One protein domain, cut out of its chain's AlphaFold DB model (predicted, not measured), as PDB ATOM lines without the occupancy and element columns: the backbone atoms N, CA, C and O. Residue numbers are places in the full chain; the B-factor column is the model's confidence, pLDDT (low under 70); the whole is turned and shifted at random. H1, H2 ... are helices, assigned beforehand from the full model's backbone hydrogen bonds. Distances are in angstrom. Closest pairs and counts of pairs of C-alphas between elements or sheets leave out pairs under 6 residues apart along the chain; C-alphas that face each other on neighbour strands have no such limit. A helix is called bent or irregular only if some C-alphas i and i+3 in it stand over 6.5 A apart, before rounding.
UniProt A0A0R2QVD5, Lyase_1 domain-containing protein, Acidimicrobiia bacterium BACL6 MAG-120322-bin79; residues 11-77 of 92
ATOM      1  N   GLY A  11      52.962 -19.754 -22.872       83.94
ATOM      2  CA  GLY A  11      53.260 -19.386 -21.483       83.94
ATOM      3  C   GLY A  11      54.733 -19.059 -21.205       83.94
ATOM      4  O   GLY A  11      55.063 -18.648 -20.097       83.94
ATOM      5  N   ARG A  12      55.630 -19.234 -22.186       86.94
ATOM      6  CA  ARG A  12      57.069 -18.962 -22.042       86.94
ATOM      7  C   ARG A  12      57.460 -17.511 -22.345       86.94
ATOM      8  O   ARG A  12      58.571 -17.112 -22.004       86.94
ATOM      9  N   PHE A  13      56.571 -16.728 -22.957       83.81
ATOM     10  CA  PHE A  13      56.821 -15.328 -23.303       83.81
ATOM     11  C   PHE A  13      55.868 -14.401 -22.550       83.81
ATOM     12  O   PHE A  13      54.678 -14.678 -22.426       83.81
ATOM     13  N   SER A  14      56.385 -13.265 -22.081       84.75
ATOM     14  CA  SER A  14      55.571 -12.211 -21.463       84.75
ATOM     15  C   SER A  14      54.725 -11.436 -22.480       84.75
ATOM     16  O   SER A  14      53.754 -10.786 -22.101       84.75
ATOM     17  N   VAL A  15      55.085 -11.505 -23.766       84.38
ATOM     18  CA  VAL A  15      54.407 -10.838 -24.883       84.38
ATOM     19  C   VAL A  15      54.271 -11.820 -26.044       84.38
ATOM     20  O   VAL A  15      55.132 -12.678 -26.243       84.38
ATOM     21  N   ALA A  16      53.189 -11.699 -26.814       81.81
ATOM     22  CA  ALA A  16      52.990 -12.500 -28.014       81.81
ATOM     23  C   ALA A  16      54.119 -12.254 -29.040       81.81
ATOM     24  O   ALA A  16      54.507 -11.101 -29.249       81.81
ATOM     25  N   PRO A  17      54.633 -13.304 -29.704       83.56
ATOM     26  CA  PRO A  17      55.583 -13.141 -30.796       83.56
ATOM     27  C   PRO A  17      55.028 -12.307 -31.950       83.56
ATOM     28  O   PRO A  17      53.823 -12.295 -32.203       83.56
ATOM     29  N   ALA A  18      55.931 -11.646 -32.676       88.75
ATOM     30  CA  ALA A  18      55.596 -10.932 -33.901       88.75
ATOM     31  C   ALA A  18      54.978 -11.879 -34.949       88.75
ATOM     32  O   ALA A  18      55.317 -13.067 -35.004       88.75
ATOM     33  N   ALA A  19      54.090 -11.354 -35.794       86.25
ATOM     34  CA  ALA A  19      53.368 -12.149 -36.788       86.25
ATOM     35  C   ALA A  19      54.316 -12.801 -37.807       86.25
ATOM     36  O   ALA A  19      54.111 -13.944 -38.208       86.25
ATOM     37  N   GLU A  20      55.397 -12.112 -38.169       89.38
ATOM     38  CA  GLU A  20      56.432 -12.586 -39.085       89.38
ATOM     39  C   GLU A  20      57.170 -13.797 -38.510       89.38
ATOM     40  O   GLU A  20      57.429 -14.767 -39.221       89.38
ATOM     41  N   LEU A  21      57.450 -13.781 -37.202       87.75
ATOM     42  CA  LEU A  21      58.067 -14.914 -36.514       87.75
ATOM     43  C   LEU A  21      57.110 -16.115 -36.456       87.75
ATOM     44  O   LEU A  21      57.543 -17.259 -36.587       87.75
ATOM     45  N   MET A  22      55.807 -15.873 -36.302       86.19
ATOM     46  CA  MET A  22      54.790 -16.933 -36.349       86.19
ATOM     47  C   MET A  22      54.670 -17.545 -37.739       86.19
ATOM     48  O   MET A  22      54.728 -18.765 -37.866       86.19
ATOM     49  N   ALA A  23      54.610 -16.719 -38.782       86.12
ATOM     50  CA  ALA A  23      54.586 -17.190 -40.162       86.12
ATOM     51  C   ALA A  23      55.848 -17.989 -40.524       86.12
ATOM     52  O   ALA A  23      55.752 -19.014 -41.193       86.12
ATOM     53  N   PHE A  24      57.020 -17.557 -40.047       88.12
ATOM     54  CA  PHE A  24      58.286 -18.244 -40.295       88.12
ATOM     55  C   PHE A  24      58.387 -19.609 -39.597       88.12
ATOM     56  O   PHE A  24      58.973 -20.538 -40.145       88.12
ATOM     57  N   THR A  25      57.831 -19.745 -38.390       87.88
ATOM     58  CA  THR A  25      57.943 -20.972 -37.575       87.88
ATOM     59  C   THR A  25      56.824 -21.987 -37.816       87.88
ATOM     60  O   THR A  25      56.931 -23.131 -37.376       87.88
ATOM     61  N   GLN A  26      55.750 -21.607 -38.511       87.94
ATOM     62  CA  GLN A  26      54.619 -22.490 -38.782       87.94
ATOM     63  C   GLN A  26      54.989 -23.604 -39.778       87.94
ATOM     64  O   GLN A  26      55.317 -23.330 -40.930       87.94
ATOM     65  N   SER A  27      54.828 -24.869 -39.372       91.50
ATOM     66  CA  SER A  27      55.187 -26.033 -40.202       91.50
ATOM     67  C   SER A  27      54.014 -26.868 -40.733       91.50
ATOM     68  O   SER A  27      54.200 -27.767 -41.556       91.50
ATOM     69  N   LEU A  28      52.779 -26.554 -40.322       90.31
ATOM     70  CA  LEU A  28      51.594 -27.381 -40.595       90.31
ATOM     71  C   LEU A  28      51.382 -27.701 -42.086       90.31
ATOM     72  O   LEU A  28      50.950 -28.801 -42.433       90.31
ATOM     73  N   THR A  29      51.692 -26.754 -42.976       88.94
ATOM     74  CA  THR A  29      51.478 -26.893 -44.426       88.94
ATOM     75  C   THR A  29      52.204 -28.097 -45.018       88.94
ATOM     76  O   THR A  29      51.675 -28.723 -45.941       88.94
ATOM     77  N   PHE A  30      53.369 -28.454 -44.471       91.38
ATOM     78  CA  PHE A  30      54.158 -29.596 -44.918       91.38
ATOM     79  C   PHE A  30      54.115 -30.768 -43.932       91.38
ATOM     80  O   PHE A  30      54.039 -31.917 -44.378       91.38
ATOM     81  N   ASP A  31      54.117 -30.526 -42.620       95.62
ATOM     82  CA  ASP A  31      54.166 -31.590 -41.604       95.62
ATOM     83  C   ASP A  31      52.883 -32.406 -41.496       95.62
ATOM     84  O   ASP A  31      52.943 -33.551 -41.058       95.62
ATOM     85  N   LYS A  32      51.749 -31.910 -42.012       94.38
ATOM     86  CA  LYS A  32      50.490 -32.675 -42.061       94.38
ATOM     87  C   LYS A  32      50.633 -34.077 -42.662       94.38
ATOM     88  O   LYS A  32      49.842 -34.952 -42.344       94.38
ATOM     89  N   ARG A  33      51.632 -34.321 -43.521       95.81
ATOM     90  CA  ARG A  33      51.910 -35.646 -44.108       95.81
ATOM     91  C   ARG A  33      52.322 -36.706 -43.075       95.81
ATOM     92  O   ARG A  33      52.230 -37.889 -43.378       95.81
ATOM     93  N   LEU A  34      52.779 -36.282 -41.897       97.88
ATOM     94  CA  LEU A  34      53.283 -37.128 -40.811       97.88
ATOM     95  C   LEU A  34      52.189 -37.550 -39.819       97.88
ATOM     96  O   LEU A  34      52.489 -38.174 -38.808       97.88
ATOM     97  N   TRP A  35      50.919 -37.229 -40.090       97.94
ATOM     98  CA  TRP A  35      49.820 -37.463 -39.148       97.94
ATOM     99  C   TRP A  35      49.706 -38.920 -38.676       97.94
ATOM    100  O   TRP A  35      49.335 -39.170 -37.534       97.94
ATOM    101  N   LYS A  36      50.053 -39.890 -39.533       98.44
ATOM    102  CA  LYS A  36      50.025 -41.318 -39.177       98.44
ATOM    103  C   LYS A  36      51.019 -41.638 -38.067       98.44
ATOM    104  O   LYS A  36      50.681 -42.361 -37.132       98.44
ATOM    105  N   ASP A  37      52.223 -41.086 -38.178       98.56
ATOM    106  CA  ASP A  37      53.289 -41.272 -37.198       98.56
ATOM    107  C   ASP A  37      52.955 -40.540 -35.891       98.56
ATOM    108  O   ASP A  37      53.152 -41.093 -34.809       98.56
ATOM    109  N   ASP A  38      52.377 -39.339 -35.987       98.25
ATOM    110  CA  ASP A  38      51.936 -38.543 -34.834       98.25
ATOM    111  C   ASP A  38      50.835 -39.249 -34.020       98.25
ATOM    112  O   ASP A  38      50.932 -39.360 -32.794       98.25
ATOM    113  N   ILE A  39      49.833 -39.832 -34.690       98.44
ATOM    114  CA  ILE A  39      48.782 -40.625 -34.032       98.44
ATOM    115  C   ILE A  39      49.362 -41.894 -33.404       98.44
ATOM    116  O   ILE A  39      49.064 -42.198 -32.246       98.44
ATOM    117  N   ALA A  40      50.212 -42.630 -34.126       98.69
ATOM    118  CA  ALA A  40      50.828 -43.845 -33.599       98.69
ATOM    119  C   ALA A  40      51.683 -43.555 -32.353       98.69
ATOM    120  O   ALA A  40      51.577 -44.262 -31.344       98.69
ATOM    121  N   GLY A  41      52.483 -42.487 -32.397       98.75
ATOM    122  CA  GLY A  41      53.277 -42.007 -31.269       98.75
ATOM    123  C   GLY A  41      52.409 -41.571 -30.090       98.75
ATOM    124  O   GLY A  41      52.691 -41.946 -28.951       98.75
ATOM    125  N   SER A  42      51.311 -40.862 -30.355       98.75
ATOM    126  CA  SER A  42      50.360 -40.424 -29.331       98.75
ATOM    127  C   SER A  42      49.679 -41.602 -28.629       98.75
ATOM    128  O   SER A  42      49.648 -41.640 -27.401       98.75
ATOM    129  N   ILE A  43      49.214 -42.616 -29.367       98.75
ATOM    130  CA  ILE A  43      48.626 -43.836 -28.781       98.75
ATOM    131  C   ILE A  43      49.653 -44.569 -27.909       98.75
ATOM    132  O   ILE A  43      49.333 -45.002 -26.799       98.75
ATOM    133  N   ALA A  44      50.894 -44.710 -28.385       98.75
ATOM    134  CA  ALA A  44      51.962 -45.326 -27.603       98.75
ATOM    135  C   ALA A  44      52.257 -44.530 -26.320       98.75
ATOM    136  O   ALA A  44      52.422 -45.124 -25.253       98.75
ATOM    137  N   HIS A  45      52.263 -43.197 -26.403       98.69
ATOM    138  CA  HIS A  45      52.461 -42.323 -25.253       98.69
ATOM    139  C   HIS A  45      51.334 -42.465 -24.225       98.69
ATOM    140  O   HIS A  45      51.619 -42.665 -23.049       98.69
ATOM    141  N   VAL A  46      50.070 -42.461 -24.660       98.75
ATOM    142  CA  VAL A  46      48.895 -42.661 -23.791       98.75
ATOM    143  C   VAL A  46      48.970 -43.997 -23.051       98.75
ATOM    144  O   VAL A  46      48.785 -44.032 -21.835       98.75
ATOM    145  N   LYS A  47      49.331 -45.084 -23.743       98.56
ATOM    146  CA  LYS A  47      49.556 -46.397 -23.112       98.56
ATOM    147  C   LYS A  47      50.702 -46.366 -22.098       98.56
ATOM    148  O   LYS A  47      50.621 -46.999 -21.050       98.56
ATOM    149  N   GLY A  48      51.766 -45.615 -22.387       98.62
ATOM    150  CA  GLY A  48      52.856 -45.377 -21.444       98.62
ATOM    151  C   GLY A  48      52.398 -44.631 -20.188       98.62
ATOM    152  O   GLY A  48      52.766 -45.024 -19.083       98.62
ATOM    153  N   LEU A  49      51.565 -43.598 -20.342       98.75
ATOM    154  CA  LEU A  49      50.994 -42.825 -19.234       98.75
ATOM    155  C   LEU A  49      50.050 -43.666 -18.360       98.75
ATOM    156  O   LEU A  49      50.108 -43.558 -17.136       98.75
ATOM    157  N   GLU A  50      49.231 -44.534 -18.964       98.62
ATOM    158  CA  GLU A  50      48.422 -45.526 -18.237       98.62
ATOM    159  C   GLU A  50      49.319 -46.472 -17.430       98.62
ATOM    160  O   GLU A  50      49.096 -46.693 -16.240       98.62
ATOM    161  N   HIS A  51      50.376 -46.998 -18.053       98.50
ATOM    162  CA  HIS A  51      51.286 -47.950 -17.421       98.50
ATOM    163  C   HIS A  51      51.941 -47.394 -16.148       98.50
ATOM    164  O   HIS A  51      52.086 -48.115 -15.162       98.50
ATOM    165  N   VAL A  52      52.294 -46.104 -16.139       98.50
ATOM    166  CA  VAL A  52      52.860 -45.422 -14.960       98.50
ATOM    167  C   VAL A  52      51.798 -44.802 -14.045       98.50
ATOM    168  O   VAL A  52      52.138 -44.041 -13.142       98.50
ATOM    169  N   SER A  53      50.519 -45.132 -14.251       98.06
ATOM    170  CA  SER A  53      49.381 -44.657 -13.449       98.06
ATOM    171  C   SER A  53      49.199 -43.131 -13.433       98.06
ATOM    172  O   SER A  53      48.622 -42.589 -12.492       98.06
ATOM    173  N   LEU A  54      49.671 -42.427 -14.471       98.62
ATOM    174  CA  LEU A  54      49.352 -41.009 -14.692       98.62
ATOM    175  C   LEU A  54      47.980 -40.822 -15.348       98.62
ATOM    176  O   LEU A  54      47.387 -39.756 -15.219       98.62
ATOM    177  N   LEU A  55      47.490 -41.856 -16.031       98.62
ATOM    178  CA  LEU A  55      46.120 -41.957 -16.517       98.62
ATOM    179  C   LEU A  55      45.471 -43.203 -15.929       98.62
ATOM    180  O   LEU A  55      46.106 -44.253 -15.801       98.62
ATOM    181  N   THR A  56      44.186 -43.105 -15.613       98.62
ATOM    182  CA  THR A  56      43.354 -44.285 -15.388       98.62
ATOM    183  C   THR A  56      43.134 -45.029 -16.702       98.62
ATOM    184  O   THR A  56      43.221 -44.462 -17.794       98.62
ATOM    185  N   LYS A  57      42.772 -46.311 -16.608       98.31
ATOM    186  CA  LYS A  57      42.416 -47.115 -17.781       98.31
ATOM    187  C   LYS A  57      41.272 -46.490 -18.583       98.31
ATOM    188  O   LYS A  57      41.289 -46.516 -19.807       98.31
ATOM    189  N   GLN A  58      40.280 -45.927 -17.897       98.56
ATOM    190  CA  GLN A  58      39.128 -45.284 -18.524       98.56
ATOM    191  C   GLN A  58      39.544 -44.040 -19.316       98.56
ATOM    192  O   GLN A  58      39.109 -43.874 -20.451       98.56
ATOM    193  N   GLU A  59      40.417 -43.201 -18.752       98.62
ATOM    194  CA  GLU A  59      40.954 -42.027 -19.452       98.62
ATOM    195  C   GLU A  59      41.816 -42.432 -20.650       98.62
ATOM    196  O   GLU A  59      41.662 -41.871 -21.733       98.62
ATOM    197  N   ALA A  60      42.682 -43.435 -20.487       98.69
ATOM    198  CA  ALA A  60      43.529 -43.929 -21.566       98.69
ATOM    199  C   ALA A  60      42.702 -44.473 -22.742       98.69
ATOM    200  O   ALA A  60      42.972 -44.121 -23.889       98.69
ATOM    201  N   VAL A  61      41.664 -45.272 -22.463       98.69
ATOM    202  CA  VAL A  61      40.732 -45.778 -23.485       98.69
ATOM    203  C   VAL A  61      40.037 -44.626 -24.207       98.69
ATOM    204  O   VAL A  61      40.079 -44.581 -25.432       98.69
ATOM    205  N   ALA A  62      39.486 -43.658 -23.470       98.81
ATOM    206  CA  ALA A  62      38.790 -42.521 -24.069       98.81
ATOM    207  C   ALA A  62      39.698 -41.690 -24.995       98.81
ATOM    208  O   ALA A  62      39.267 -41.242 -26.057       98.81
ATOM    209  N   ILE A  63      40.968 -41.494 -24.622       98.75
ATOM    210  CA  ILE A  63      41.928 -40.761 -25.458       98.75
ATOM    211  C   ILE A  63      42.305 -41.576 -26.700       98.75
ATOM    212  O   ILE A  63      42.387 -41.008 -27.788       98.75
ATOM    213  N   VAL A  64      42.524 -42.889 -26.572       98.81
ATOM    214  CA  VAL A  64      42.827 -43.753 -27.726       98.81
ATOM    215  C   VAL A  64      41.665 -43.764 -28.718       98.81
ATOM    216  O   VAL A  64      41.902 -43.565 -29.905       98.81
ATOM    217  N   GLU A  65      40.425 -43.902 -28.250       98.75
ATOM    218  CA  GLU A  65      39.232 -43.838 -29.107       98.75
ATOM    219  C   GLU A  65      39.127 -42.486 -29.832       98.75
ATOM    220  O   GLU A  65      38.867 -42.437 -31.034       98.75
ATOM    221  N   ALA A  66      39.404 -41.376 -29.141       98.62
ATOM    222  CA  ALA A  66      39.436 -40.059 -29.771       98.62
ATOM    223  C   ALA A  66      40.534 -39.946 -30.848       98.62
ATOM    224  O   ALA A  66      40.294 -39.379 -31.913       98.62
ATOM    225  N   LEU A  67      41.724 -40.509 -30.610       98.69
ATOM    226  CA  LEU A  67      42.814 -40.542 -31.595       98.69
ATOM    227  C   LEU A  67      42.461 -41.403 -32.818       98.69
ATOM    228  O   LEU A  67      42.837 -41.057 -33.937       98.69
ATOM    229  N   GLU A  68      41.717 -42.493 -32.632       98.50
ATOM    230  CA  GLU A  68      41.212 -43.324 -33.730       98.50
ATOM    231  C   GLU A  68      40.173 -42.581 -34.580       98.50
ATOM    232  O   GLU A  68      40.221 -42.664 -35.807       98.50
ATOM    233  N   ILE A  69      39.294 -41.785 -33.961       98.50
ATOM    234  CA  ILE A  69      38.366 -40.900 -34.684       98.50
ATOM    235  C   ILE A  69      39.146 -39.890 -35.532       98.50
ATOM    236  O   ILE A  69      38.900 -39.778 -36.732       98.50
ATOM    237  N   VAL A  70      40.152 -39.225 -34.953       98.06
ATOM    238  CA  VAL A  70      41.021 -38.300 -35.701       98.06
ATOM    239  C   VAL A  70      41.727 -39.015 -36.858       98.06
ATOM    240  O   VAL A  70      41.847 -38.455 -37.944       98.06
ATOM    241  N   ALA A  71      42.165 -40.264 -36.677       98.44
ATOM    242  CA  ALA A  71      42.791 -41.045 -37.743       98.44
ATOM    243  C   ALA A  71      41.838 -41.319 -38.914       98.44
ATOM    244  O   ALA A  71      42.263 -41.279 -40.074       98.44
ATOM    245  N   ILE A  72      40.562 -41.592 -38.624       98.50
ATOM    246  CA  ILE A  72      39.513 -41.770 -39.635       98.50
ATOM    247  C   ILE A  72      39.319 -40.462 -40.405       98.50
ATOM    248  O   ILE A  72      39.457 -40.463 -41.628       98.50
ATOM    249  N   GLU A  73      39.123 -39.352 -39.694       98.31
ATOM    250  CA  GLU A  73      38.911 -38.027 -40.290       98.31
ATOM    251  C   GLU A  73      40.111 -37.557 -41.137       98.31
ATOM    252  O   GLU A  73      39.972 -36.915 -42.182       98.31
ATOM    253  N   MET A  74      41.331 -37.880 -40.704       97.56
ATOM    254  CA  MET A  74      42.551 -37.591 -41.461       97.56
ATOM    255  C   MET A  74      42.686 -38.475 -42.707       97.56
ATOM    256  O   MET A  74      43.270 -38.048 -43.704       97.56
ATOM    257  N   SER A  75      42.162 -39.702 -42.669       97.81
ATOM    258  CA  SER A  75      42.240 -40.658 -43.782       97.81
ATOM    259  C   SER A  75      41.249 -40.350 -44.898       97.81
ATOM    260  O   SER A  75      41.582 -40.531 -46.071       97.81
ATOM    261  N   ASP A  76      40.046 -39.896 -44.555       97.62
ATOM    262  CA  ASP A  76      38.991 -39.562 -45.517       97.62
ATOM    263  C   ASP A  76      38.991 -38.079 -45.939       97.62
ATOM    264  O   ASP A  76      38.196 -37.672 -46.787       97.62
ATOM    265  N   ASN A  77      39.945 -37.295 -45.424       95.44
ATOM    266  CA  ASN A  77      40.068 -35.845 -45.608       95.44
ATOM    267  C   ASN A  77      38.877 -35.035 -45.059       95.44
ATOM    268  O   ASN A  77      38.647 -33.913 -45.519       95.44
TER     269      ASN A  77
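AT A GLANCE: This is residues 11 to 77 of the 92 residues of the protein "Lyase_1 domain-containing protein" of Acidimicrobiia bacterium BACL6 MAG-120322-bin79 (UniProt A0A0R2QVD5). Two long helices, H2 and H3, fold back on each other as a helical hairpin, and from the end of the hairpin away from its turn a long arm, residues 11 to 31, sticks out into the open. The arm holds H1 and the first residues of H2, 28 to 31; H2 kinks near residue 35, between the arm and the hairpin, and residues 11 to 18 turn back beyond H1, giving the whole the outline of a flat, open hook. The printed part has 67 residues with three named helices in the order H1, H2, H3, and no named strand; the class is all helix. It is only just loose, close to extended, with a radius of gyration of the C-alphas of 16.1 A and spans of 42 by 34 by 14 A.

IN THESE COORDINATES: The printed part begins at Gly 11, with its C-alpha at (53.260, -19.386, -21.483), and residues 11 to 18 hold no named element. H1 is residues 19 to 25, 10.0 A from first to last C-alpha, and begins with C-alpha 19 at (53.368, -12.149, -36.788). H2 is residues 28 to 51, 31.0 A long and the longest helix by residues. H3 is residues 57 to 76, 28.9 A long, and ends with C-alpha 76 at (38.991, -39.562, -45.517).

HOW THE PARTS SIT: H1 touches no helix: it is apart from H3, and also apart from H2, which follows it after a tight link of 2 residues. H2 is irregular, with C-alphas 33 and 36 7.7 A apart, and has a kink of 63 degrees near residue 35. H2 and H3 touch, with 14 pairs of C-alphas within 8 A; the closest are those of Ile 43 and Val 64, 5.9 A apart. They form a helical hairpin, with a shallow tilt of 20 degrees, opposite ways, and their centres are 10.8 A apart. In H1 and H3 every O i to N i+4 pair is within hydrogen-bond range, while in H2 15 of 20 are.

THE WHOLE: The two C-alphas farthest apart are those of Glu 20 and Lys 57, at 42.9 A. Residues 11 to 31 stand free; without them the body of 46 residues spans 34 by 16 by 9 A, with a radius of gyration of 11.3 A. The printed part has no cut, and the links H1 to H2 and H2 to H3 are tight, the second with 5 residues. The mean pLDDT of the printed part is 94.9, that of H1 is 87, and no printed residue is under 70.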